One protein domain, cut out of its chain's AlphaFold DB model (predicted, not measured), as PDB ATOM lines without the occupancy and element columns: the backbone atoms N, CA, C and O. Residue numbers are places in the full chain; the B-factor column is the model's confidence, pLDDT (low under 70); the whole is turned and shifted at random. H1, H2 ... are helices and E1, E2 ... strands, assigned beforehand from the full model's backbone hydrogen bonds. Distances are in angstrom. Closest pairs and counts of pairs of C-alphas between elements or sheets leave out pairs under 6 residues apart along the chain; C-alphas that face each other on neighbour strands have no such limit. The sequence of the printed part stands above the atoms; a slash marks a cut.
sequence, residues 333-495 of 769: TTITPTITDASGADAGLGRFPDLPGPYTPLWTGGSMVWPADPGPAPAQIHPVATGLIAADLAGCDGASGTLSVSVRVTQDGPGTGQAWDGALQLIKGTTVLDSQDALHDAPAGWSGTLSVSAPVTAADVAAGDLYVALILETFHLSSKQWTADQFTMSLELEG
ATOM      1  N   THR A 333      38.054 -34.259  77.930       86.31
ATOM      2  CA  THR A 333      36.837 -33.465  78.106       86.31
ATOM      3  C   THR A 333      37.226 -31.998  78.257       86.31
ATOM      4  O   THR A 333      37.953 -31.625  79.182       86.31
ATOM      5  N   THR A 334      36.732 -31.135  77.367       91.75
ATOM      6  CA  THR A 334      36.866 -29.682  77.538       91.75
ATOM      7  C   THR A 334      35.851 -29.189  78.567       91.75
ATOM      8  O   THR A 334      34.645 -29.174  78.316       91.75
ATOM      9  N   ILE A 335      36.341 -28.727  79.712       92.19
ATOM     10  CA  ILE A 335      35.541 -28.081  80.752       92.19
ATOM     11  C   ILE A 335      35.597 -26.572  80.534       92.19
ATOM     12  O   ILE A 335      36.629 -26.024  80.153       92.19
ATOM     13  N   THR A 336      34.482 -25.876  80.768       95.62
ATOM     14  CA  THR A 336      34.450 -24.407  80.731       95.62
ATOM     15  C   THR A 336      34.775 -23.848  82.119       95.62
ATOM     16  O   THR A 336      33.905 -23.875  82.992       95.62
ATOM     17  N   PRO A 337      35.996 -23.335  82.360       96.75
ATOM     18  CA  PRO A 337      36.329 -22.705  83.627       96.75
ATOM     19  C   PRO A 337      35.668 -21.327  83.766       96.75
ATOM     20  O   PRO A 337      35.410 -20.609  82.800       96.75
ATOM     21  N   THR A 338      35.434 -20.945  85.012       97.38
ATOM     22  CA  THR A 338      34.993 -19.626  85.461       97.38
ATOM     23  C   THR A 338      36.130 -18.929  86.196       97.38
ATOM     24  O   THR A 338      37.040 -19.574  86.716       97.38
ATOM     25  N   ILE A 339      36.085 -17.601  86.229       98.19
ATOM     26  CA  ILE A 339      37.101 -16.778  86.879       98.19
ATOM     27  C   ILE A 339      36.436 -15.619  87.625       98.19
ATOM     28  O   ILE A 339      35.523 -14.970  87.107       98.19
ATOM     29  N   THR A 340      36.871 -15.377  88.858       97.38
ATOM     30  CA  THR A 340      36.391 -14.287  89.719       97.38
ATOM     31  C   THR A 340      37.562 -13.472  90.247       97.38
ATOM     32  O   THR A 340      38.685 -13.959  90.301       97.38
ATOM     33  N   ASP A 341      37.330 -12.212  90.608       97.81
ATOM     34  CA  ASP A 341      38.404 -11.340  91.088       97.81
ATOM     35  C   ASP A 341      38.987 -11.847  92.417       97.81
ATOM     36  O   ASP A 341      38.249 -12.190  93.344       97.81
ATOM     37  N   ALA A 342      40.315 -11.837  92.513       97.38
ATOM     38  CA  ALA A 342      41.092 -12.149  93.707       97.38
ATOM     39  C   ALA A 342      42.149 -11.057  93.952       97.38
ATOM     40  O   ALA A 342      42.346 -10.167  93.119       97.38
ATOM     41  N   SER A 343      42.839 -11.100  95.094       97.31
ATOM     42  CA  SER A 343      43.953 -10.186  95.369       97.31
ATOM     43  C   SER A 343      45.294 -10.806  94.982       97.31
ATOM     44  O   SER A 343      45.479 -12.023  95.004       97.31
ATOM     45  N   GLY A 344      46.286  -9.973  94.676       96.88
ATOM     46  CA  GLY A 344      47.671 -10.407  94.535       96.88
ATOM     47  C   GLY A 344      48.188 -11.101  95.797       96.88
ATOM     48  O   GLY A 344      48.999 -12.015  95.697       96.88
ATOM     49  N   ALA A 345      47.700 -10.741  96.988       97.38
ATOM     50  CA  ALA A 345      48.086 -11.418  98.226       97.38
ATOM     51  C   ALA A 345      47.669 -12.900  98.249       97.38
ATOM     52  O   ALA A 345      48.467 -13.727  98.698       97.38
ATOM     53  N   ASP A 346      46.489 -13.235  97.718       96.81
ATOM     54  CA  ASP A 346      45.973 -14.613  97.660       96.81
ATOM     55  C   ASP A 346      46.870 -15.520  96.802       96.81
ATOM     56  O   ASP A 346      47.115 -16.670  97.159       96.81
ATOM     57  N   ALA A 347      47.455 -14.962  95.734       97.25
ATOM     58  CA  ALA A 347      48.370 -15.648  94.819       97.25
ATOM     59  C   ALA A 347      49.867 -15.519  95.201       97.25
ATOM     60  O   ALA A 347      50.754 -15.817  94.401       97.25
ATOM     61  N   GLY A 348      50.197 -15.019  96.401       97.44
ATOM     62  CA  GLY A 348      51.593 -14.835  96.840       97.44
ATOM     63  C   GLY A 348      52.335 -13.659  96.180       97.44
ATOM     64  O   GLY A 348      53.557 -13.539  96.289       97.44
ATOM     65  N   LEU A 349      51.605 -12.755  95.532       97.38
ATOM     66  CA  LEU A 349      52.087 -11.583  94.799       97.38
ATOM     67  C   LEU A 349      51.967 -10.267  95.582       97.38
ATOM     68  O   LEU A 349      52.095  -9.200  94.993       97.38
ATOM     69  N   GLY A 350      51.817 -10.302  96.911       95.88
ATOM     70  CA  GLY A 350      51.610  -9.107  97.754       95.88
ATOM     71  C   GLY A 350      52.722  -8.038  97.737       95.88
ATOM     72  O   GLY A 350      52.602  -7.016  98.408       95.88
ATOM     73  N   ARG A 351      53.814  -8.253  96.989       95.81
ATOM     74  CA  ARG A 351      54.822  -7.221  96.677       95.81
ATOM     75  C   ARG A 351      54.361  -6.241  95.590       95.81
ATOM     76  O   ARG A 351      54.927  -5.157  95.484       95.81
ATOM     77  N   PHE A 352      53.388  -6.645  94.778       96.44
ATOM     78  CA  PHE A 352      52.778  -5.851  93.722       96.44
ATOM     79  C   PHE A 352      51.467  -5.259  94.250       96.44
ATOM     80  O   PHE A 352      50.704  -5.978  94.895       96.44
ATOM     81  N   PRO A 353      51.203  -3.956  94.051       96.44
ATOM     82  CA  PRO A 353      49.920  -3.380  94.431       96.44
ATOM     83  C   PRO A 353      48.796  -3.958  93.563       96.44
ATOM     84  O   PRO A 353      48.971  -4.133  92.361       96.44
ATOM     85  N   ASP A 354      47.626  -4.207  94.147       97.75
ATOM     86  CA  ASP A 354      46.448  -4.594  93.367       97.75
ATOM     87  C   ASP A 354      46.001  -3.446  92.454       97.75
ATOM     88  O   ASP A 354      45.980  -2.274  92.853       97.75
ATOM     89  N   LEU A 355      45.620  -3.782  91.224       97.31
ATOM     90  CA  LEU A 355      44.995  -2.843  90.304       97.31
ATOM     91  C   LEU A 355      43.600  -2.452  90.844       97.31
ATOM     92  O   LEU A 355      42.795  -3.319  91.165       97.31
ATOM     93  N   PRO A 356      43.244  -1.162  90.954       94.44
ATOM     94  CA  PRO A 356      41.924  -0.795  91.461       94.44
ATOM     95  C   PRO A 356      40.777  -1.181  90.513       94.44
ATOM     96  O   PRO A 356      40.765  -0.776  89.351       94.44
ATOM     97  N   GLY A 357      39.746  -1.840  91.048       85.94
ATOM     98  CA  GLY A 357      38.464  -2.077  90.374       85.94
ATOM     99  C   GLY A 357      38.134  -3.560  90.200       85.94
ATOM    100  O   GLY A 357      38.953  -4.408  90.535       85.94
ATOM    101  N   PRO A 358      36.927  -3.882  89.706       93.12
ATOM    102  CA  PRO A 358      36.622  -5.239  89.293       93.12
ATOM    103  C   PRO A 358      37.300  -5.548  87.954       93.12
ATOM    104  O   PRO A 358      37.260  -4.729  87.029       93.12
ATOM    105  N   TYR A 359      37.864  -6.743  87.816       96.44
ATOM    106  CA  TYR A 359      38.535  -7.197  86.595       96.44
ATOM    107  C   TYR A 359      37.584  -7.973  85.670       96.44
ATOM    108  O   TYR A 359      37.971  -8.409  84.589       96.44
ATOM    109  N   THR A 360      36.300  -8.084  86.035       94.06
ATOM    110  CA  THR A 360      35.254  -8.761  85.244       94.06
ATOM    111  C   THR A 360      35.244  -8.399  83.747       94.06
ATOM    112  O   THR A 360      35.076  -9.310  82.930       94.06
ATOM    113  N   PRO A 361      35.429  -7.125  83.325       96.75
ATOM    114  CA  PRO A 361      35.503  -6.795  81.901       96.75
ATOM    115  C   PRO A 361      36.653  -7.497  81.173       96.75
ATOM    116  O   PRO A 361      36.470  -7.888  80.028       96.75
ATOM    117  N   LEU A 362      37.803  -7.693  81.824       97.44
ATOM    118  CA  LEU A 362      38.929  -8.433  81.257       97.44
ATOM    119  C   LEU A 362      38.603  -9.922  81.149       97.44
ATOM    120  O   LEU A 362      38.718 -10.496  80.074       97.44
ATOM    121  N   TRP A 363      38.135 -10.528  82.241       97.25
ATOM    122  CA  TRP A 363      37.841 -11.963  82.328       97.25
ATOM    123  C   TRP A 363      36.785 -12.460  81.346       97.25
ATOM    124  O   TRP A 363      36.786 -13.622  80.955       97.25
ATOM    125  N   THR A 364      35.894 -11.570  80.917       96.62
ATOM    126  CA  THR A 364      34.872 -11.854  79.900       96.62
ATOM    127  C   THR A 364      35.368 -11.620  78.465       96.62
ATOM    128  O   THR A 364      34.568 -11.597  77.531       96.62
ATOM    129  N   GLY A 365      36.682 -11.435  78.274       96.69
ATOM    130  CA  GLY A 365      37.324 -11.177  76.982       96.69
ATOM    131  C   GLY A 365      37.250  -9.716  76.515       96.69
ATOM    132  O   GLY A 365      37.716  -9.394  75.419       96.69
ATOM    133  N   GLY A 366      36.660  -8.830  77.323       97.06
ATOM    134  CA  GLY A 366      36.604  -7.391  77.082       97.06
ATOM    135  C   GLY A 366      37.942  -6.696  77.339       97.06
ATOM    136  O   GLY A 366      38.981  -7.331  77.477       97.06
ATOM    137  N   SER A 367      37.919  -5.362  77.362       97.62
ATOM    138  CA  SER A 367      39.123  -4.535  77.488       97.62
ATOM    139  C   SER A 367      39.214  -3.877  78.864       97.62
ATOM    140  O   SER A 367      38.217  -3.360  79.376       97.62
ATOM    141  N   MET A 368      40.414  -3.870  79.442       97.88
ATOM    142  CA  MET A 368      40.737  -3.215  80.704       97.88
ATOM    143  C   MET A 368      42.015  -2.382  80.569       97.88
ATOM    144  O   MET A 368      42.966  -2.785  79.904       97.88
ATOM    145  N   VAL A 369      42.035  -1.216  81.215       97.81
ATOM    146  CA  VAL A 369      43.159  -0.276  81.182       97.81
ATOM    147  C   VAL A 369      43.901  -0.289  82.515       97.81
ATOM    148  O   VAL A 369      43.296  -0.062  83.562       97.81
ATOM    149  N   TRP A 370      45.220  -0.454  82.459       97.81
ATOM    150  CA  TRP A 370      46.145  -0.157  83.546       97.81
ATOM    151  C   TRP A 370      46.521   1.320  83.436       97.81
ATOM    152  O   TRP A 370      47.193   1.708  82.473       97.81
ATOM    153  N   PRO A 371      46.061   2.172  84.366       96.94
ATOM    154  CA  PRO A 371      46.294   3.602  84.277       96.94
ATOM    155  C   PRO A 371      47.776   3.927  84.467       96.94
ATOM    156  O   PRO A 371      48.472   3.301  85.259       96.94
ATOM    157  N   ALA A 372      48.241   4.962  83.770       95.88
ATOM    158  CA  ALA A 372      49.589   5.474  83.952       95.88
ATOM    159  C   ALA A 372      49.747   6.129  85.333       95.88
ATOM    160  O   ALA A 372      49.040   7.086  85.659       95.88
ATOM    161  N   ASP A 373      50.704   5.650  86.126       94.12
ATOM    162  CA  ASP A 373      50.962   6.195  87.456       94.12
ATOM    163  C   ASP A 373      51.684   7.560  87.373       94.12
ATOM    164  O   ASP A 373      52.652   7.711  86.619       94.12
ATOM    165  N   PRO A 374      51.243   8.591  88.123       83.06
ATOM    166  CA  PRO A 374      51.591   9.989  87.839       83.06
ATOM    167  C   PRO A 374      53.023  10.447  88.191       83.06
ATOM    168  O   PRO A 374      53.404  11.541  87.782       83.06
ATOM    169  N   GLY A 375      53.837   9.655  88.899       75.12
ATOM    170  CA  GLY A 375      55.208  10.021  89.309       75.12
ATOM    171  C   GLY A 375      55.337  11.268  90.229       75.12
ATOM    172  O   GLY A 375      54.414  12.076  90.326       75.12
ATOM    173  N   PRO A 376      56.478  11.477  90.932       65.50
ATOM    174  CA  PRO A 376      57.604  10.572  91.139       65.50
ATOM    175  C   PRO A 376      57.364   9.751  92.418       65.50
ATOM    176  O   PRO A 376      57.744  10.152  93.521       65.50
ATOM    177  N   ALA A 377      56.688   8.610  92.282       56.62
ATOM    178  CA  ALA A 377      56.654   7.613  93.345       56.62
ATOM    179  C   ALA A 377      58.067   7.007  93.497       56.62
ATOM    180  O   ALA A 377      58.808   6.945  92.515       56.62
ATOM    181  N   PRO A 378      58.494   6.597  94.703       56.53
ATOM    182  CA  PRO A 378      59.898   6.278  94.982       56.53
ATOM    183  C   PRO A 378      60.414   4.963  94.366       56.53
ATOM    184  O   PRO A 378      61.535   4.566  94.674       56.53
ATOM    185  N   ALA A 379      59.645   4.272  93.525       78.31
ATOM    186  CA  ALA A 379      60.022   2.979  92.970       78.31
ATOM    187  C   ALA A 379      59.213   2.645  91.708       78.31
ATOM    188  O   ALA A 379      58.204   3.282  91.411       78.31
ATOM    189  N   GLN A 380      59.693   1.624  91.007       92.50
ATOM    190  CA  GLN A 380      58.988   0.855  89.989       92.50
ATOM    191  C   GLN A 380      57.610   0.393  90.511       92.50
ATOM    192  O   GLN A 380      57.521  -0.068  91.651       92.50
ATOM    193  N   ILE A 381      56.545   0.539  89.716       95.00
ATOM    194  CA  ILE A 381      55.175   0.138  90.069       95.00
ATOM    195  C   ILE A 381      54.667  -0.858  89.029       95.00
ATOM    196  O   ILE A 381      54.618  -0.542  87.840       95.00
ATOM    197  N   HIS A 382      54.234  -2.027  89.505       96.88
ATOM    198  CA  HIS A 382      53.575  -3.051  88.698       96.88
ATOM    199  C   HIS A 382      52.227  -3.433  89.312       96.88
ATOM    200  O   HIS A 382      52.193  -4.322  90.164       96.88
ATOM    201  N   PRO A 383      51.118  -2.772  88.947       97.19
ATOM    202  CA  PRO A 383      49.807  -3.181  89.408       97.19
ATOM    203  C   PRO A 383      49.441  -4.562  88.859       97.19
ATOM    204  O   PRO A 383      49.687  -4.858  87.684       97.19
ATOM    205  N   VAL A 384      48.836  -5.396  89.702       98.38
ATOM    206  CA  VAL A 384      48.417  -6.755  89.343       98.38
ATOM    207  C   VAL A 384      46.895  -6.875  89.308       98.38
ATOM    208  O   VAL A 384      46.210  -6.410  90.217       98.38
ATOM    209  N   ALA A 385      46.368  -7.507  88.258       98.44
ATOM    210  CA  ALA A 385      45.007  -8.034  88.237       98.44
ATOM    211  C   ALA A 385      45.069  -9.549  88.454       98.44
ATOM    212  O   ALA A 385      45.687 -10.257  87.655       98.44
ATOM    213  N   THR A 386      44.443 -10.036  89.524       98.38
ATOM    214  CA  THR A 386      44.443 -11.457  89.896       98.38
ATOM    215  C   THR A 386      43.030 -12.016  89.793       98.38
ATOM    216  O   THR A 386      42.078 -11.383  90.252       98.38
ATOM    217  N   GLY A 387      42.884 -13.198  89.203       98.06
ATOM    218  CA  GLY A 387      41.622 -13.927  89.160       98.06
ATOM    219  C   GLY A 387      41.763 -15.343  89.711       98.06
ATOM    220  O   GLY A 387      42.730 -16.032  89.396       98.06
ATOM    221  N   LEU A 388      40.802 -15.760  90.534       98.19
ATOM    222  CA  LEU A 388      40.642 -17.125  91.028       98.19
ATOM    223  C   LEU A 388      39.899 -17.959  89.981       98.19
ATOM    224  O   LEU A 388      38.830 -17.556  89.524       98.19
ATOM    225  N   ILE A 389      40.452 -19.115  89.625       98.44
ATOM    226  CA  ILE A 389      39.910 -20.035  88.623       98.44
ATOM    227  C   ILE A 389      39.107 -21.133  89.328       98.44
ATOM    228  O   ILE A 389      39.575 -21.730  90.294       98.44
ATOM    229  N   ALA A 390      37.908 -21.419  88.827       97.38
ATOM    230  CA  ALA A 390      37.047 -22.499  89.311       97.38
ATOM    231  C   ALA A 390      36.308 -23.165  88.144       97.38
ATOM    232  O   ALA A 390      36.058 -22.520  87.129       97.38
ATOM    233  N   ALA A 391      35.892 -24.421  88.280       96.56
ATOM    234  CA  ALA A 391      35.074 -25.109  87.280       96.56
ATOM    235  C   ALA A 391      34.077 -26.071  87.944       96.56
ATOM    236  O   ALA A 391      34.268 -26.457  89.096       96.56
ATOM    237  N   ASP A 392      33.019 -26.444  87.219       95.12
ATOM    238  CA  ASP A 392      32.157 -27.568  87.601       95.12
ATOM    239  C   ASP A 392      32.833 -28.873  87.162       95.12
ATOM    240  O   ASP A 392      33.160 -29.035  85.986       95.12
ATOM    241  N   LEU A 393      33.098 -29.757  88.122       93.31
ATOM    242  CA  LEU A 393      33.907 -30.969  87.955       93.31
ATOM    243  C   LEU A 393      33.103 -32.240  88.250       93.31
ATOM    244  O   LEU A 393      33.682 -33.269  88.594       93.31
ATOM    245  N   ALA A 394      31.770 -32.179  88.188       89.25
ATOM    246  CA  ALA A 394      30.934 -33.345  88.440       89.25
ATOM    247  C   ALA A 394      31.341 -34.525  87.530       89.25
ATOM    248  O   ALA A 394      31.223 -34.436  86.311       89.25
ATOM    249  N   GLY A 395      31.807 -35.625  88.136       83.88
ATOM    250  CA  GLY A 395      32.258 -36.830  87.424       83.88
ATOM    251  C   GLY A 395      33.742 -36.859  87.034       83.88
ATOM    252  O   GLY A 395      34.172 -37.826  86.424       83.88
ATOM    253  N   CYS A 396      34.530 -35.848  87.409       89.31
ATOM    254  CA  CYS A 396      35.958 -35.737  87.084       89.31
ATOM    255  C   CYS A 396      36.890 -36.103  88.251       89.31
ATOM    256  O   CYS A 396      38.024 -35.620  88.315       89.31
ATOM    257  N   ASP A 397      36.431 -36.885  89.226       88.06
ATOM    258  CA  ASP A 397      37.250 -37.217  90.393       88.06
ATOM    259  C   ASP A 397      38.509 -37.989  89.961       88.06
ATOM    260  O   ASP A 397      38.434 -39.039  89.333       88.06
ATOM    261  N   GLY A 398      39.689 -37.446  90.277       86.19
ATOM    262  CA  GLY A 398      40.976 -38.027  89.868       86.19
ATOM    263  C   GLY A 398      41.440 -37.662  88.453       86.19
ATOM    264  O   GLY A 398      42.566 -38.006  88.094       86.19
ATOM    265  N   ALA A 399      40.640 -36.918  87.684       91.25
ATOM    266  CA  ALA A 399      41.010 -36.469  86.347       91.25
ATOM    267  C   ALA A 399      42.243 -35.546  86.368       91.25
ATOM    268  O   ALA A 399      42.465 -34.773  87.312       91.25
ATOM    269  N   SER A 400      43.040 -35.588  85.304       93.88
ATOM    270  CA  SER A 400      44.214 -34.727  85.123       93.88
ATOM    271  C   SER A 400      44.285 -34.206  83.699       93.88
ATOM    272  O   SER A 400      43.770 -34.837  82.787       93.88
ATOM    273  N   GLY A 401      44.882 -33.042  83.484       94.44
ATOM    274  CA  GLY A 401      45.001 -32.488  82.143       94.44
ATOM    275  C   GLY A 401      45.672 -31.126  82.140       94.44
ATOM    276  O   GLY A 401      46.582 -30.892  82.932       94.44
ATOM    277  N   THR A 402      45.266 -30.232  81.242       97.19
ATOM    278  CA  THR A 402      45.965 -28.970  80.971       97.19
ATOM    279  C   THR A 402      45.044 -27.763  81.124       97.19
ATOM    280  O   THR A 402      43.958 -27.706  80.547       97.19
ATOM    281  N   LEU A 403      45.510 -26.758  81.868       97.94
ATOM    282  CA  LEU A 403      44.888 -25.437  81.957       97.94
ATOM    283  C   LEU A 403      45.707 -24.443  81.137       97.94
ATOM    284  O   LEU A 403      46.886 -24.235  81.417       97.94
ATOM    285  N   SER A 404      45.073 -23.818  80.148       98.19
ATOM    286  CA  SER A 404      45.670 -22.800  79.281       98.19
ATOM    287  C   SER A 404      44.976 -21.454  79.460       98.19
ATOM    288  O   SER A 404      43.747 -21.371  79.467       98.19
ATOM    289  N   VAL A 405      45.761 -20.383  79.565       98.50
ATOM    290  CA  VAL A 405      45.269 -19.003  79.672       98.50
ATOM    291  C   VAL A 405      46.015 -18.119  78.684       98.50
ATOM    292  O   VAL A 405      47.232 -18.232  78.562       98.50
ATOM    293  N   SER A 406      45.311 -17.217  77.998       98.50
ATOM    294  CA  SER A 406      45.940 -16.200  77.156       98.50
ATOM    295  C   SER A 406      45.285 -14.830  77.298       98.50
ATOM    296  O   SER A 406      44.106 -14.728  77.630       98.50
ATOM    297  N   VAL A 407      46.057 -13.769  77.064       98.62
ATOM    298  CA  VAL A 407      45.591 -12.378  77.057       98.62
ATOM    299  C   VAL A 407      46.445 -11.551  76.105       98.62
ATOM    300  O   VAL A 407      47.663 -11.720  76.036       98.62
ATOM    301  N   ARG A 408      45.833 -10.623  75.371       98.62
ATOM    302  CA  ARG A 408      46.571  -9.628  74.593       98.62
ATOM    303  C   ARG A 408      46.798  -8.387  75.439       98.62
ATOM    304  O   ARG A 408      45.867  -7.863  76.035       98.62
ATOM    305  N   VAL A 409      48.026  -7.885  75.452       98.56
ATOM    306  CA  VAL A 409      48.397  -6.626  76.105       98.56
ATOM    307  C   VAL A 409      48.945  -5.644  75.081       98.56
ATOM    308  O   VAL A 409      49.614  -6.038  74.127       98.56
ATOM    309  N   THR A 410      48.658  -4.363  75.274       98.56
ATOM    310  CA  THR A 410      49.161  -3.241  74.477       98.56
ATOM    311  C   THR A 410      49.715  -2.183  75.415       98.56
ATOM    312  O   THR A 410      49.033  -1.783  76.352       98.56
ATOM    313  N   GLN A 411      50.939  -1.724  75.183       98.25
ATOM    314  CA  GLN A 411      51.507  -0.597  75.909       98.25
ATOM    315  C   GLN A 411      51.109   0.702  75.212       98.25
ATOM    316  O   GLN A 411      51.652   1.046  74.167       98.25
ATOM    317  N   ASP A 412      50.204   1.475  75.794       97.94
ATOM    318  CA  ASP A 412      49.665   2.688  75.168       97.94
ATOM    319  C   ASP A 412      50.604   3.907  75.297       97.94
ATOM    320  O   ASP A 412      50.403   4.942  74.657       97.94
ATOM    321  N   GLY A 413      51.669   3.787  76.099       95.25
ATOM    322  CA  GLY A 413      52.643   4.848  76.355       95.25
ATOM    323  C   GLY A 413      52.201   5.807  77.474       95.25
ATOM    324  O   GLY A 413      51.404   5.427  78.326       95.25
ATOM    325  N   PRO A 414      52.734   7.042  77.543       93.69
ATOM    326  CA  PRO A 414      53.716   7.638  76.632       93.69
ATOM    327  C   PRO A 414      55.161   7.161  76.865       93.69
ATOM    328  O   PRO A 414      56.000   7.346  75.985       93.69
ATOM    329  N   GLY A 415      55.473   6.594  78.033       93.50
ATOM    330  CA  GLY A 415      56.790   6.042  78.344       93.50
ATOM    331  C   GLY A 415      57.071   4.724  77.625       93.50
ATOM    332  O   GLY A 415      56.145   3.994  77.282       93.50
ATOM    333  N   THR A 416      58.351   4.406  77.420       94.94
ATOM    334  CA  THR A 416      58.780   3.064  77.001       94.94
ATOM    335  C   THR A 416      58.988   2.172  78.212       94.94
ATOM    336  O   THR A 416      59.264   2.647  79.316       94.94
ATOM    337  N   GLY A 417      58.904   0.875  77.967       91.88
ATOM    338  CA  GLY A 417      59.269  -0.234  78.821       91.88
ATOM    339  C   GLY A 417      60.677  -0.097  79.398       91.88
ATOM    340  O   GLY A 417      61.502   0.599  78.796       91.88
ATOM    341  N   GLN A 418      60.916  -0.629  80.599       91.62
ATOM    342  CA  GLN A 418      62.203  -0.503  81.292       91.62
ATOM    343  C   GLN A 418      62.541  -1.743  82.102       91.62
ATOM    344  O   GLN A 418      62.121  -1.908  83.247       91.62
ATOM    345  N   ALA A 419      63.412  -2.551  81.524       91.56
ATOM    346  CA  ALA A 419      63.698  -3.891  81.960       91.56
ATOM    347  C   ALA A 419      62.438  -4.775  81.916       91.56
ATOM    348  O   ALA A 419      61.939  -5.099  80.844       91.56
ATOM    349  N   TRP A 420      61.932  -5.200  83.074       96.19
ATOM    350  CA  TRP A 420      60.797  -6.117  83.154       96.19
ATOM    351  C   TRP A 420      59.467  -5.358  83.200       96.19
ATOM    352  O   TRP A 420      59.106  -4.769  84.222       96.19
ATOM    353  N   ASP A 421      58.746  -5.407  82.082       96.88
ATOM    354  CA  ASP A 421      57.514  -4.649  81.853       96.88
ATOM    355  C   ASP A 421      56.242  -5.347  82.344       96.88
ATOM    356  O   ASP A 421      55.171  -4.739  82.348       96.88
ATOM    357  N   GLY A 422      56.346  -6.602  82.784       97.62
ATOM    358  CA  GLY A 422      55.218  -7.378  83.284       97.62
ATOM    359  C   GLY A 422      55.244  -8.841  82.860       97.62
ATOM    360  O   GLY A 422      56.146  -9.270  82.143       97.62
ATOM    361  N   ALA A 423      54.238  -9.601  83.289       98.56
ATOM    362  CA  ALA A 423      54.049 -11.005  82.936       98.56
ATOM    363  C   ALA A 423      52.584 -11.443  83.089       98.56
ATOM    364  O   ALA A 423      51.853 -10.906  83.926       98.56
ATOM    365  N   LEU A 424      52.196 -12.465  82.327       98.69
ATOM    366  CA  LEU A 424      51.059 -13.331  82.632       98.69
ATOM    367  C   LEU A 424      51.578 -14.538  83.419       98.69
ATOM    368  O   LEU A 424      52.540 -15.170  82.984       98.69
ATOM    369  N   GLN A 425      50.960 -14.862  84.552       98.62
ATOM    370  CA  GLN A 425      51.345 -15.993  85.401       98.62
ATOM    371  C   GLN A 425      50.146 -16.892  85.701       98.62
ATOM    372  O   GLN A 425      49.061 -16.389  85.992       98.62
ATOM    373  N   LEU A 426      50.372 -18.205  85.683       98.62
ATOM    374  CA  LEU A 426      49.463 -19.223  86.209       98.62
ATOM    375  C   LEU A 426      50.042 -19.758  87.524       98.62
ATOM    376  O   LEU A 426      51.212 -20.138  87.576       98.62
ATOM    377  N   ILE A 427      49.260 -19.739  88.601       98.69
ATOM    378  CA  ILE A 427      49.733 -19.917  89.980       98.69
ATOM    379  C   ILE A 427      48.849 -20.937  90.704       98.69
ATOM    380  O   ILE A 427      47.633 -20.902  90.564       98.69
ATOM    381  N   LYS A 428      49.457 -21.810  91.515       98.00
ATOM    382  CA  LYS A 428      48.780 -22.728  92.442       98.00
ATOM    383  C   LYS A 428      49.144 -22.399  93.886       98.00
ATOM    384  O   LYS A 428      50.306 -22.531  94.292       98.00
ATOM    385  N   GLY A 429      48.172 -21.928  94.658       97.06
ATOM    386  CA  GLY A 429      48.366 -21.298  95.958       97.06
ATOM    387  C   GLY A 429      49.293 -20.089  95.828       97.06
ATOM    388  O   GLY A 429      48.874 -19.003  95.458       97.06
ATOM    389  N   THR A 430      50.582 -20.297  96.095       97.44
ATOM    390  CA  THR A 430      51.638 -19.272  95.949       97.44
ATOM    391  C   THR A 430      52.784 -19.704  95.025       97.44
ATOM    392  O   THR A 430      53.790 -19.006  94.903       97.44
ATOM    393  N   THR A 431      52.656 -20.867  94.380       97.94
ATOM    394  CA  THR A 431      53.669 -21.429  93.481       97.94
ATOM    395  C   THR A 431      53.317 -21.093  92.040       97.94
ATOM    396  O   THR A 431      52.250 -21.469  91.567       97.94
ATOM    397  N   VAL A 432      54.215 -20.418  91.323       98.25
ATOM    398  CA  VAL A 432      54.055 -20.171  89.884       98.25
ATOM    399  C   VAL A 432      54.212 -21.498  89.137       98.25
ATOM    400  O   VAL A 432      55.266 -22.128  89.232       98.25
ATOM    401  N   LEU A 433      53.166 -21.915  88.425       97.94
ATOM    402  CA  LEU A 433      53.167 -23.098  87.565       97.94
ATOM    403  C   LEU A 433      53.782 -22.786  86.199       97.94
ATOM    404  O   LEU A 433      54.606 -23.552  85.711       97.94
ATOM    405  N   ASP A 434      53.396 -21.651  85.611       98.50
ATOM    406  CA  ASP A 434      53.928 -21.157  84.341       98.50
ATOM    407  C   ASP A 434      53.863 -19.619  84.282       98.50
ATOM    408  O   ASP A 434      53.070 -18.986  84.987       98.50
ATOM    409  N   SER A 435      54.732 -18.999  83.484       98.31
ATOM    410  CA  SER A 435      54.850 -17.543  83.372       98.31
ATOM    411  C   SER A 435      55.380 -17.136  82.004       98.31
ATOM    412  O   SER A 435      56.437 -17.602  81.581       98.31
ATOM    413  N   GLN A 436      54.724 -16.165  81.368       98.31
ATOM    414  CA  GLN A 436      55.229 -15.508  80.166       98.31
ATOM    415  C   GLN A 436      55.373 -14.003  80.397       98.31
ATOM    416  O   GLN A 436      54.392 -13.299  80.641       98.31
ATOM    417  N   ASP A 437      56.603 -13.509  80.273       98.12
ATOM    418  CA  ASP A 437      56.903 -12.083  80.369       98.12
ATOM    419  C   ASP A 437      56.330 -11.305  79.173       98.12
ATOM    420  O   ASP A 437      56.357 -11.762  78.025       98.12
ATOM    421  N   ALA A 438      55.869 -10.082  79.439       94.38
ATOM    422  CA  ALA A 438      55.709  -9.072  78.402       94.38
ATOM    423  C   ALA A 438      57.077  -8.733  77.780       94.38
ATOM    424  O   ALA A 438      58.130  -9.014  78.360       94.38
ATOM    425  N   LEU A 439      57.083  -8.134  76.583       94.75
ATOM    426  CA  LEU A 439      58.337  -7.768  75.920       94.75
ATOM    427  C   LEU A 439      59.187  -6.879  76.839       94.75
ATOM    428  O   LEU A 439      58.717  -5.839  77.282       94.75
ATOM    429  N   HIS A 440      60.436  -7.281  77.075       95.62
ATOM    430  CA  HIS A 440      61.422  -6.484  77.804       95.62
ATOM    431  C   HIS A 440      61.707  -5.179  77.051       95.62
ATOM    432  O   HIS A 440      61.981  -5.213  75.848       95.62
ATOM    433  N   ASP A 441      61.664  -4.051  77.752       96.25
ATOM    434  CA  ASP A 441      61.767  -2.714  77.166       96.25
ATOM    435  C   ASP A 441      60.725  -2.447  76.054       96.25
ATOM    436  O   ASP A 441      61.043  -1.854  75.015       96.25
ATOM    437  N   ALA A 442      59.472  -2.881  76.249       96.62
ATOM    438  CA  ALA A 442      58.378  -2.678  75.300       96.62
ATOM    439  C   ALA A 442      58.302  -1.204  74.836       96.62
ATOM    440  O   ALA A 442      58.330  -0.293  75.660       96.62
ATOM    441  N   PRO A 443      58.263  -0.891  73.530       97.50
ATOM    442  CA  PRO A 443      58.067   0.485  73.078       97.50
ATOM    443  C   PRO A 443      56.585   0.883  73.130       97.50
ATOM    444  O   PRO A 443      55.715   0.061  72.858       97.50
ATOM    445  N   ALA A 444      56.288   2.167  73.367       97.25
ATOM    446  CA  ALA A 444      54.917   2.672  73.276       97.25
ATOM    447  C   ALA A 444      54.284   2.317  71.912       97.25
ATOM    448  O   ALA A 444      54.876   2.546  70.854       97.25
ATOM    449  N   GLY A 445      53.079   1.756  71.953       97.00
ATOM    450  CA  GLY A 445      52.365   1.159  70.827       97.00
ATOM    451  C   GLY A 445      52.644  -0.332  70.607       97.00
ATOM    452  O   GLY A 445      52.061  -0.910  69.690       97.00
ATOM    453  N   TRP A 446      53.518  -0.971  71.392       98.12
ATOM    454  CA  TRP A 446      53.734  -2.416  71.316       98.12
ATOM    455  C   TRP A 446      52.489  -3.179  71.758       98.12
ATOM    456  O   TRP A 446      51.860  -2.814  72.745       98.12
ATOM    457  N   SER A 447      52.184  -4.271  71.060       98.38
ATOM    458  CA  SER A 447      51.132  -5.213  71.430       98.38
ATOM    459  C   SER A 447      51.623  -6.650  71.287       98.38
ATOM    460  O   SER A 447      52.284  -6.966  70.292       98.38
ATOM    461  N   GLY A 448      51.241  -7.530  72.207       98.06
ATOM    462  CA  GLY A 448      51.546  -8.957  72.147       98.06
ATOM    463  C   GLY A 448      50.511  -9.799  72.885       98.06
ATOM    464  O   GLY A 448      49.847  -9.311  73.795       98.06
ATOM    465  N   THR A 449      50.372 -11.062  72.484       98.56
ATOM    466  CA  THR A 449      49.585 -12.058  73.220       98.56
ATOM    467  C   THR A 449      50.513 -12.833  74.143       98.56
ATOM    468  O   THR A 449      51.523 -13.373  73.690       98.56
ATOM    469  N   LEU A 450      50.171 -12.852  75.427       98.56
ATOM    470  CA  LEU A 450      50.803 -13.667  76.454       98.56
ATOM    471  C   LEU A 450      49.934 -14.905  76.668       98.56
ATOM    472  O   LEU A 450      48.715 -14.776  76.761       98.56
ATOM    473  N   SER A 451      50.555 -16.071  76.757       98.50
ATOM    474  CA  SER A 451      49.935 -17.372  76.941       98.50
ATOM    475  C   SER A 451      50.734 -18.179  77.959       98.50
ATOM    476  O   SER A 451      51.956 -18.263  77.871       98.50
ATOM    477  N   VAL A 452      50.041 -18.800  78.904       98.50
ATOM    478  CA  VAL A 452      50.619 -19.722  79.887       98.50
ATOM    479  C   VAL A 452      49.812 -21.010  79.907       98.50
ATOM    480  O   VAL A 452      48.599 -20.987  79.683       98.50
ATOM    481  N   SER A 453      50.477 -22.131  80.154       98.19
ATOM    482  CA  SER A 453      49.853 -23.448  80.200       98.19
ATOM    483  C   SER A 453      50.561 -24.351  81.200       98.19
ATOM    484  O   SER A 453      51.783 -24.467  81.178       98.19
ATOM    485  N   ALA A 454      49.799 -25.039  82.046       97.94
ATOM    486  CA  ALA A 454      50.360 -25.983  83.008       97.94
ATOM    487  C   ALA A 454      49.489 -27.235  83.166       97.94
ATOM    488  O   ALA A 454      48.264 -27.147  83.020       97.94
ATOM    489  N   PRO A 455      50.103 -28.388  83.500       97.31
ATOM    490  CA  PRO A 455      49.352 -29.555  83.924       97.31
ATOM    491  C   PRO A 455      48.650 -29.269  85.260       97.31
ATOM    492  O   PRO A 455      49.257 -28.717  86.181       97.31
ATOM    493  N   VAL A 456      47.384 -29.656  85.364       97.50
ATOM    494  CA  VAL A 456      46.548 -29.522  86.565       97.50
ATOM    495  C   VAL A 456      45.732 -30.791  86.785       97.50
ATOM    496  O   VAL A 456      45.481 -31.553  85.853       97.50
ATOM    497  N   THR A 457      45.293 -31.017  88.018       96.31
ATOM    498  CA  THR A 457      44.324 -32.077  88.339       96.31
ATOM    499  C   THR A 457      42.949 -31.496  88.659       96.31
ATOM    500  O   THR A 457      42.835 -30.329  89.042       96.31
ATOM    501  N   ALA A 458      41.894 -32.309  88.571       94.75
ATOM    502  CA  ALA A 458      40.572 -31.937  89.073       94.75
ATOM    503  C   ALA A 458      40.621 -31.555  90.560       94.75
ATOM    504  O   ALA A 458      39.946 -30.618  90.980       94.75
ATOM    505  N   ALA A 459      41.480 -32.210  91.350       95.25
ATOM    506  CA  ALA A 459      41.687 -31.867  92.753       95.25
ATOM    507  C   ALA A 459      42.255 -30.448  92.936       95.25
ATOM    508  O   ALA A 459      41.869 -29.762  93.878       95.25
ATOM    509  N   ASP A 460      43.119 -29.986  92.027       96.12
ATOM    510  CA  ASP A 460      43.674 -28.626  92.063       96.12
ATOM    511  C   ASP A 460      42.582 -27.584  91.797       96.12
ATOM    512  O   ASP A 460      42.429 -26.609  92.529       96.12
ATOM    513  N   VAL A 461      41.753 -27.829  90.782       95.81
ATOM    514  CA  VAL A 461      40.632 -26.944  90.445       95.81
ATOM    515  C   VAL A 461      39.580 -26.944  91.568       95.81
ATOM    516  O   VAL A 461      39.082 -25.883  91.943       95.81
ATOM    517  N   ALA A 462      39.283 -28.107  92.159       95.19
ATOM    518  CA  ALA A 462      38.339 -28.256  93.270       95.19
ATOM    519  C   ALA A 462      38.836 -27.620  94.579       95.19
ATOM    520  O   ALA A 462      38.028 -27.130  95.371       95.19
ATOM    521  N   ALA A 463      40.153 -27.606  94.813       96.56
ATOM    522  CA  ALA A 463      40.753 -26.959  95.977       96.56
ATOM    523  C   ALA A 463      40.557 -25.435  95.968       96.56
ATOM    524  O   ALA A 463      40.676 -24.803  97.020       96.56
ATOM    525  N   GLY A 464      40.243 -24.848  94.805       96.25
ATOM    526  CA  GLY A 464      40.083 -23.406  94.652       96.25
ATOM    527  C   GLY A 464      41.389 -22.659  94.917       96.25
ATOM    528  O   GLY A 464      41.372 -21.590  95.524       96.25
ATOM    529  N   ASP A 465      42.523 -23.243  94.522       95.81
ATOM    530  CA  ASP A 465      43.854 -22.668  94.724       95.81
ATOM    531  C   ASP A 465      44.554 -22.272  93.415       95.81
ATOM    532  O   ASP A 465      45.715 -21.873  93.448       95.81
ATOM    533  N   LEU A 466      43.864 -22.326  92.273       98.31
ATOM    534  CA  LEU A 466      44.402 -21.911  90.978       98.31
ATOM    535  C   LEU A 466      44.092 -20.441  90.688       98.31
ATOM    536  O   LEU A 466      42.937 -20.021  90.678       98.31
ATOM    537  N   TYR A 467      45.127 -19.666  90.383       98.44
ATOM    538  CA  TYR A 467      45.035 -18.242  90.089       98.44
ATOM    539  C   TYR A 467      45.700 -17.913  88.758       98.44
ATOM    540  O   TYR A 467      46.746 -18.464  88.417       98.44
ATOM    541  N   VAL A 468      45.147 -16.934  88.049       98.56
ATOM    542  CA  VAL A 468      45.860 -16.200  87.001       98.56
ATOM    543  C   VAL A 468      46.188 -14.802  87.505       98.56
ATOM    544  O   VAL A 468      45.354 -14.150  88.132       98.56
ATOM    545  N   ALA A 469      47.393 -14.324  87.213       98.44
ATOM    546  CA  ALA A 469      47.807 -12.962  87.513       98.44
ATOM    547  C   ALA A 469      48.380 -12.281  86.267       98.44
ATOM    548  O   ALA A 469      49.283 -12.813  85.621       98.44
ATOM    549  N   LEU A 470      47.878 -11.085  85.956       98.62
ATOM    550  CA  LEU A 470      48.445 -10.204  84.940       98.62
ATOM    551  C   LEU A 470      49.097  -9.001  85.622       98.62
ATOM    552  O   LEU A 470      48.421  -8.156  86.211       98.62
ATOM    553  N   ILE A 471      50.422  -8.947  85.542       98.50
ATOM    554  CA  ILE A 471      51.274  -7.939  86.171       98.50
ATOM    555  C   ILE A 471      51.804  -7.040  85.058       98.50
ATOM    556  O   ILE A 471      52.413  -7.562  84.129       98.50
ATOM    557  N   LEU A 472      51.613  -5.720  85.129       98.12
ATOM    558  CA  LEU A 472      52.105  -4.785  84.103       98.12
ATOM    559  C   LEU A 472      52.734  -3.549  84.744       98.12
ATOM    560  O   LEU A 472      52.202  -3.007  85.705       98.12
ATOM    561  N   GLU A 473      53.869  -3.091  84.221       97.25
ATOM    562  CA  GLU A 473      54.602  -1.941  84.752       97.25
ATOM    563  C   GLU A 473      53.950  -0.616  84.331       97.25
ATOM    564  O   GLU A 473      53.990  -0.241  83.157       97.25
ATOM    565  N   THR A 474      53.394   0.140  85.276       96.88
ATOM    566  CA  THR A 474      52.755   1.446  85.013       96.88
ATOM    567  C   THR A 474      53.676   2.632  85.290       96.88
ATOM    568  O   THR A 474      53.415   3.748  84.821       96.88
ATOM    569  N   PHE A 475      54.778   2.423  86.020       95.31
ATOM    570  CA  PHE A 475      55.785   3.453  86.273       95.31
ATOM    571  C   PHE A 475      57.157   2.873  86.618       95.31
ATOM    572  O   PHE A 475      57.263   1.927  87.389       95.31
ATOM    573  N   HIS A 476      58.218   3.510  86.119       92.00
ATOM    574  CA  HIS A 476      59.598   3.283  86.570       92.00
ATOM    575  C   HIS A 476      60.413   4.583  86.497       92.00
ATOM    576  O   HIS A 476      60.530   5.285  87.498       92.00
ATOM    577  N   LEU A 477      60.929   4.960  85.320       92.25
ATOM    578  CA  LEU A 477      61.457   6.313  85.060       92.25
ATOM    579  C   LEU A 477      60.467   7.201  84.285       92.25
ATOM    580  O   LEU A 477      60.645   8.415  84.217       92.25
ATOM    581  N   SER A 478      59.438   6.605  83.679       93.69
ATOM    582  CA  SER A 478      58.353   7.304  82.983       93.69
ATOM    583  C   SER A 478      57.032   6.564  83.179       93.69
ATOM    584  O   SER A 478      57.039   5.354  83.415       93.69
ATOM    585  N   SER A 479      55.918   7.294  83.114       94.81
ATOM    586  CA  SER A 479      54.571   6.734  83.240       94.81
ATOM    587  C   SER A 479      54.173   5.958  81.984       94.81
ATOM    588  O   SER A 479      54.450   6.394  80.862       94.81
ATOM    589  N   LYS A 480      53.502   4.823  82.184       95.75
ATOM    590  CA  LYS A 480      53.097   3.882  81.138       95.75
ATOM    591  C   LYS A 480      51.657   3.472  81.381       95.75
ATOM    592  O   LYS A 480      51.298   3.086  82.486       95.75
ATOM    593  N   GLN A 481      50.849   3.560  80.347       97.69
ATOM    594  CA  GLN A 481      49.513   3.000  80.317       97.69
ATOM    595  C   GLN A 481      49.564   1.678  79.558       97.69
ATOM    596  O   GLN A 481      50.306   1.560  78.578       97.69
ATOM    597  N   TRP A 482      48.766   0.711  79.997       98.44
ATOM    598  CA  TRP A 482      48.535  -0.514  79.243       98.44
ATOM    599  C   TRP A 482      47.050  -0.754  79.034       98.44
ATOM    600  O   TRP A 482      46.230  -0.391  79.876       98.44
ATOM    601  N   THR A 483      46.726  -1.440  77.950       98.50
ATOM    602  CA  THR A 483      45.410  -2.009  77.690       98.50
ATOM    603  C   THR A 483      45.562  -3.519  77.558       98.50
ATOM    604  O   THR A 483      46.371  -3.977  76.756       98.50
ATOM    605  N   ALA A 484      44.789  -4.292  78.319       98.50
ATOM    606  CA  ALA A 484      44.669  -5.736  78.139       98.50
ATOM    607  C   ALA A 484      43.276  -6.097  77.619       98.50
ATOM    608  O   ALA A 484      42.282  -5.508  78.047       98.50
ATOM    609  N   ASP A 485      43.200  -7.040  76.687       98.44
ATOM    610  CA  ASP A 485      41.958  -7.549  76.114       98.44
ATOM    611  C   ASP A 485      42.130  -8.969  75.543       98.44
ATOM    612  O   ASP A 485      43.186  -9.586  75.688       98.44
ATOM    613  N   GLN A 486      41.077  -9.516  74.922       97.94
ATOM    614  CA  GLN A 486      41.102 -10.847  74.294       97.94
ATOM    615  C   GLN A 486      41.523 -11.968  75.258       97.94
ATOM    616  O   GLN A 486      42.217 -12.902  74.864       97.94
ATOM    617  N   PHE A 487      41.109 -11.871  76.523       98.44
ATOM    618  CA  PHE A 487      41.335 -12.929  77.498       98.44
ATOM    619  C   PHE A 487      40.612 -14.217  77.083       98.44
ATOM    620  O   PHE A 487      39.418 -14.190  76.770       98.44
ATOM    621  N   THR A 488      41.320 -15.344  77.119       98.12
ATOM    622  CA  THR A 488      40.763 -16.684  76.904       98.12
ATOM    623  C   THR A 488      41.312 -17.652  77.940       98.12
ATOM    624  O   THR A 488      42.488 -17.580  78.290       98.12
ATOM    625  N   MET A 489      40.494 -18.610  78.364       98.06
ATOM    626  CA  MET A 489      40.896 -19.673  79.280       98.06
ATOM    627  C   MET A 489      40.232 -20.988  78.857       98.06
ATOM    628  O   MET A 489      39.039 -20.991  78.553       98.06
ATOM    629  N   SER A 490      40.989 -22.082  78.838       97.44
ATOM    630  CA  SER A 490      40.494 -23.432  78.550       97.44
ATOM    631  C   SER A 490      41.060 -24.438  79.546       97.44
ATOM    632  O   SER A 490      42.235 -24.365  79.907       97.44
ATOM    633  N   LEU A 491      40.215 -25.367  79.988       97.00
ATOM    634  CA  LEU A 491      40.584 -26.477  80.857       97.00
ATOM    635  C   LEU A 491      40.232 -27.778  80.137       97.00
ATOM    636  O   LEU A 491      39.066 -28.026  79.840       97.00
ATOM    637  N   GLU A 492      41.234 -28.594  79.853       95.44
ATOM    638  CA  GLU A 492      41.067 -29.916  79.251       95.44
ATOM    639  C   GLU A 492      41.466 -30.947  80.298       95.44
ATOM    640  O   GLU A 492      42.591 -30.891  80.787       95.44
ATOM    641  N   LEU A 493      40.556 -31.844  80.678       92.56
ATOM    642  CA  LEU A 493      40.821 -32.910  81.646       92.56
ATOM    643  C   LEU A 493      40.566 -34.283  81.010       92.56
ATOM    644  O   LEU A 493      39.543 -34.500  80.362       92.56
ATOM    645  N   GLU A 494      41.495 -35.207  81.224       89.25
ATOM    646  CA  GLU A 494      41.394 -36.635  80.916       89.25
ATOM    647  C   GLU A 494      40.908 -37.380  82.166       89.25
ATOM    648  O   GLU A 494      41.352 -37.086  83.279       89.25
ATOM    649  N   GLY A 495      39.986 -38.331  81.993       82.31
ATOM    650  CA  GLY A 495      39.347 -39.054  83.105       82.31
ATOM    651  C   GLY A 495      38.059 -38.413  83.640       82.31
ATOM    652  O   GLY A 495      37.588 -38.789  84.706       82.31
TER     653      GLY A 495
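Overview. This is residues 333 to 495 of the 769 residues of an uncharacterized protein of Streptomyces sp. SID8377 (UniProt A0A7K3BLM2). Two strongly twisted sheets of five strands lie face to face as a long, compact sandwich, with the long strands E5 and E10 running side by side along one sheet and the shorter strands E2, E4, E9, E6 and E7 making the other. The chain is wound over both sheets as a jelly roll, four nested antiparallel pairs like one long hairpin: E3 with E10, E4 with E9, E5 with E8 and E6 with E7; the short helix H2 sits near one end of the sandwich, and H1 is at its side. The printed part has 163 residues with two named helices and ten named strands, in the order E1 E2 H1 E3 E4 E5 E6 E7 E8 H2 E9 E10, and its class is mostly strand. One sheet is branched, with antiparallel pairs; the other runs E2 E4 E9 E6 E7, all antiparallel. The whole is compact, with a radius of gyration of the C-alphas of 16.0 A, and its outline is a rod of 53 by 26 by 25 A.

Arrangement. In the branched sheet E10, residues 480 to 494, has E1, residues 333 to 335, and E3, residues 368 to 370, on one side of it and E5, residues 400 to 414, on the other side. E8, residues 447 to 457, is the neighbour of E5 on the side away from E10. Within hydrogen-bond range are N 335 and O 491 at 2.8 A for E1 and E10, N 370 and O 482 at 2.8 A for E3 and E10, N 404 and O 490 at 2.9 A for E5 and E10, and N 405 and O 452 at 2.9 A for E5 and E8. E10 bends by 51 degrees at residue 483, and its pairing is staggered: E3 pairs with its residues 482 to 484, E1 with 491 to 493. The other sheet has E2, residues 338 to 342, and E7, residues 431 to 437, as edge strands, with E4, residues 384 to 390, E9, residues 466 to 472, and E6, residues 422 to 428, as inner strands. N 340 and O 388 are 3.0 A apart across E2 and E4, N 387 and O 468 2.9 A across E4 and E9, N 425 and O 469 2.9 A across E9 and E6, and N 426 and O 434 2.9 A across the hairpin E6 and E7. The sheets face each other with 84 pairs of C-alphas within 10 A, their best planes 10 degrees apart and their strands at 17 degrees; the closest C-alphas of E7 and E8, those of Asp 434 and Val 452, are 5.7 A apart. H2, residues 458 to 463, is on the branched sheet at a height of 6.8 A, only just over E8 with 3 of its 6 C-alphas, and runs across the strands at 66 degrees to E8 on the local plane. H1, residues 360 to 363, is at the branched sheet's level with a height of 1.9 A, and its closest C-alpha pair with E10 is Leu 362 and Asp 485, 6.0 A. H1 only grazes the other sheet, and H1 and H2 are apart. In H2 every O i to N i+4 pair is within hydrogen-bond range; H1 is too short for such a pair, and its 1 O i to N i+3 pair is within range.

Along the chain. E5 measures 44.2 A from C-alpha 400 at (44.214, -34.727, 85.123) to C-alpha 414 at (53.716, 7.638, 76.632). E10 measures 42.2 A, E8 32.5 A, E9 20.0 A, E4 19.4 A, E6 19.0 A, E7 16.4 A and E2 12.7 A. E1 begins at C-alpha 333 at (36.837, -33.465, 78.106), and E10 ends at C-alpha 494 at (41.394, -36.635, 80.916).

Size, cuts and confidence. The two C-alphas farthest apart, those of Pro 376 and Gly 395, are 53.9 A apart. The printed part has no cut, and its long links are E2 to H1 and E3 to E4. The mean pLDDT of the printed part is 95.2, and residues 376 to 378 are under 70.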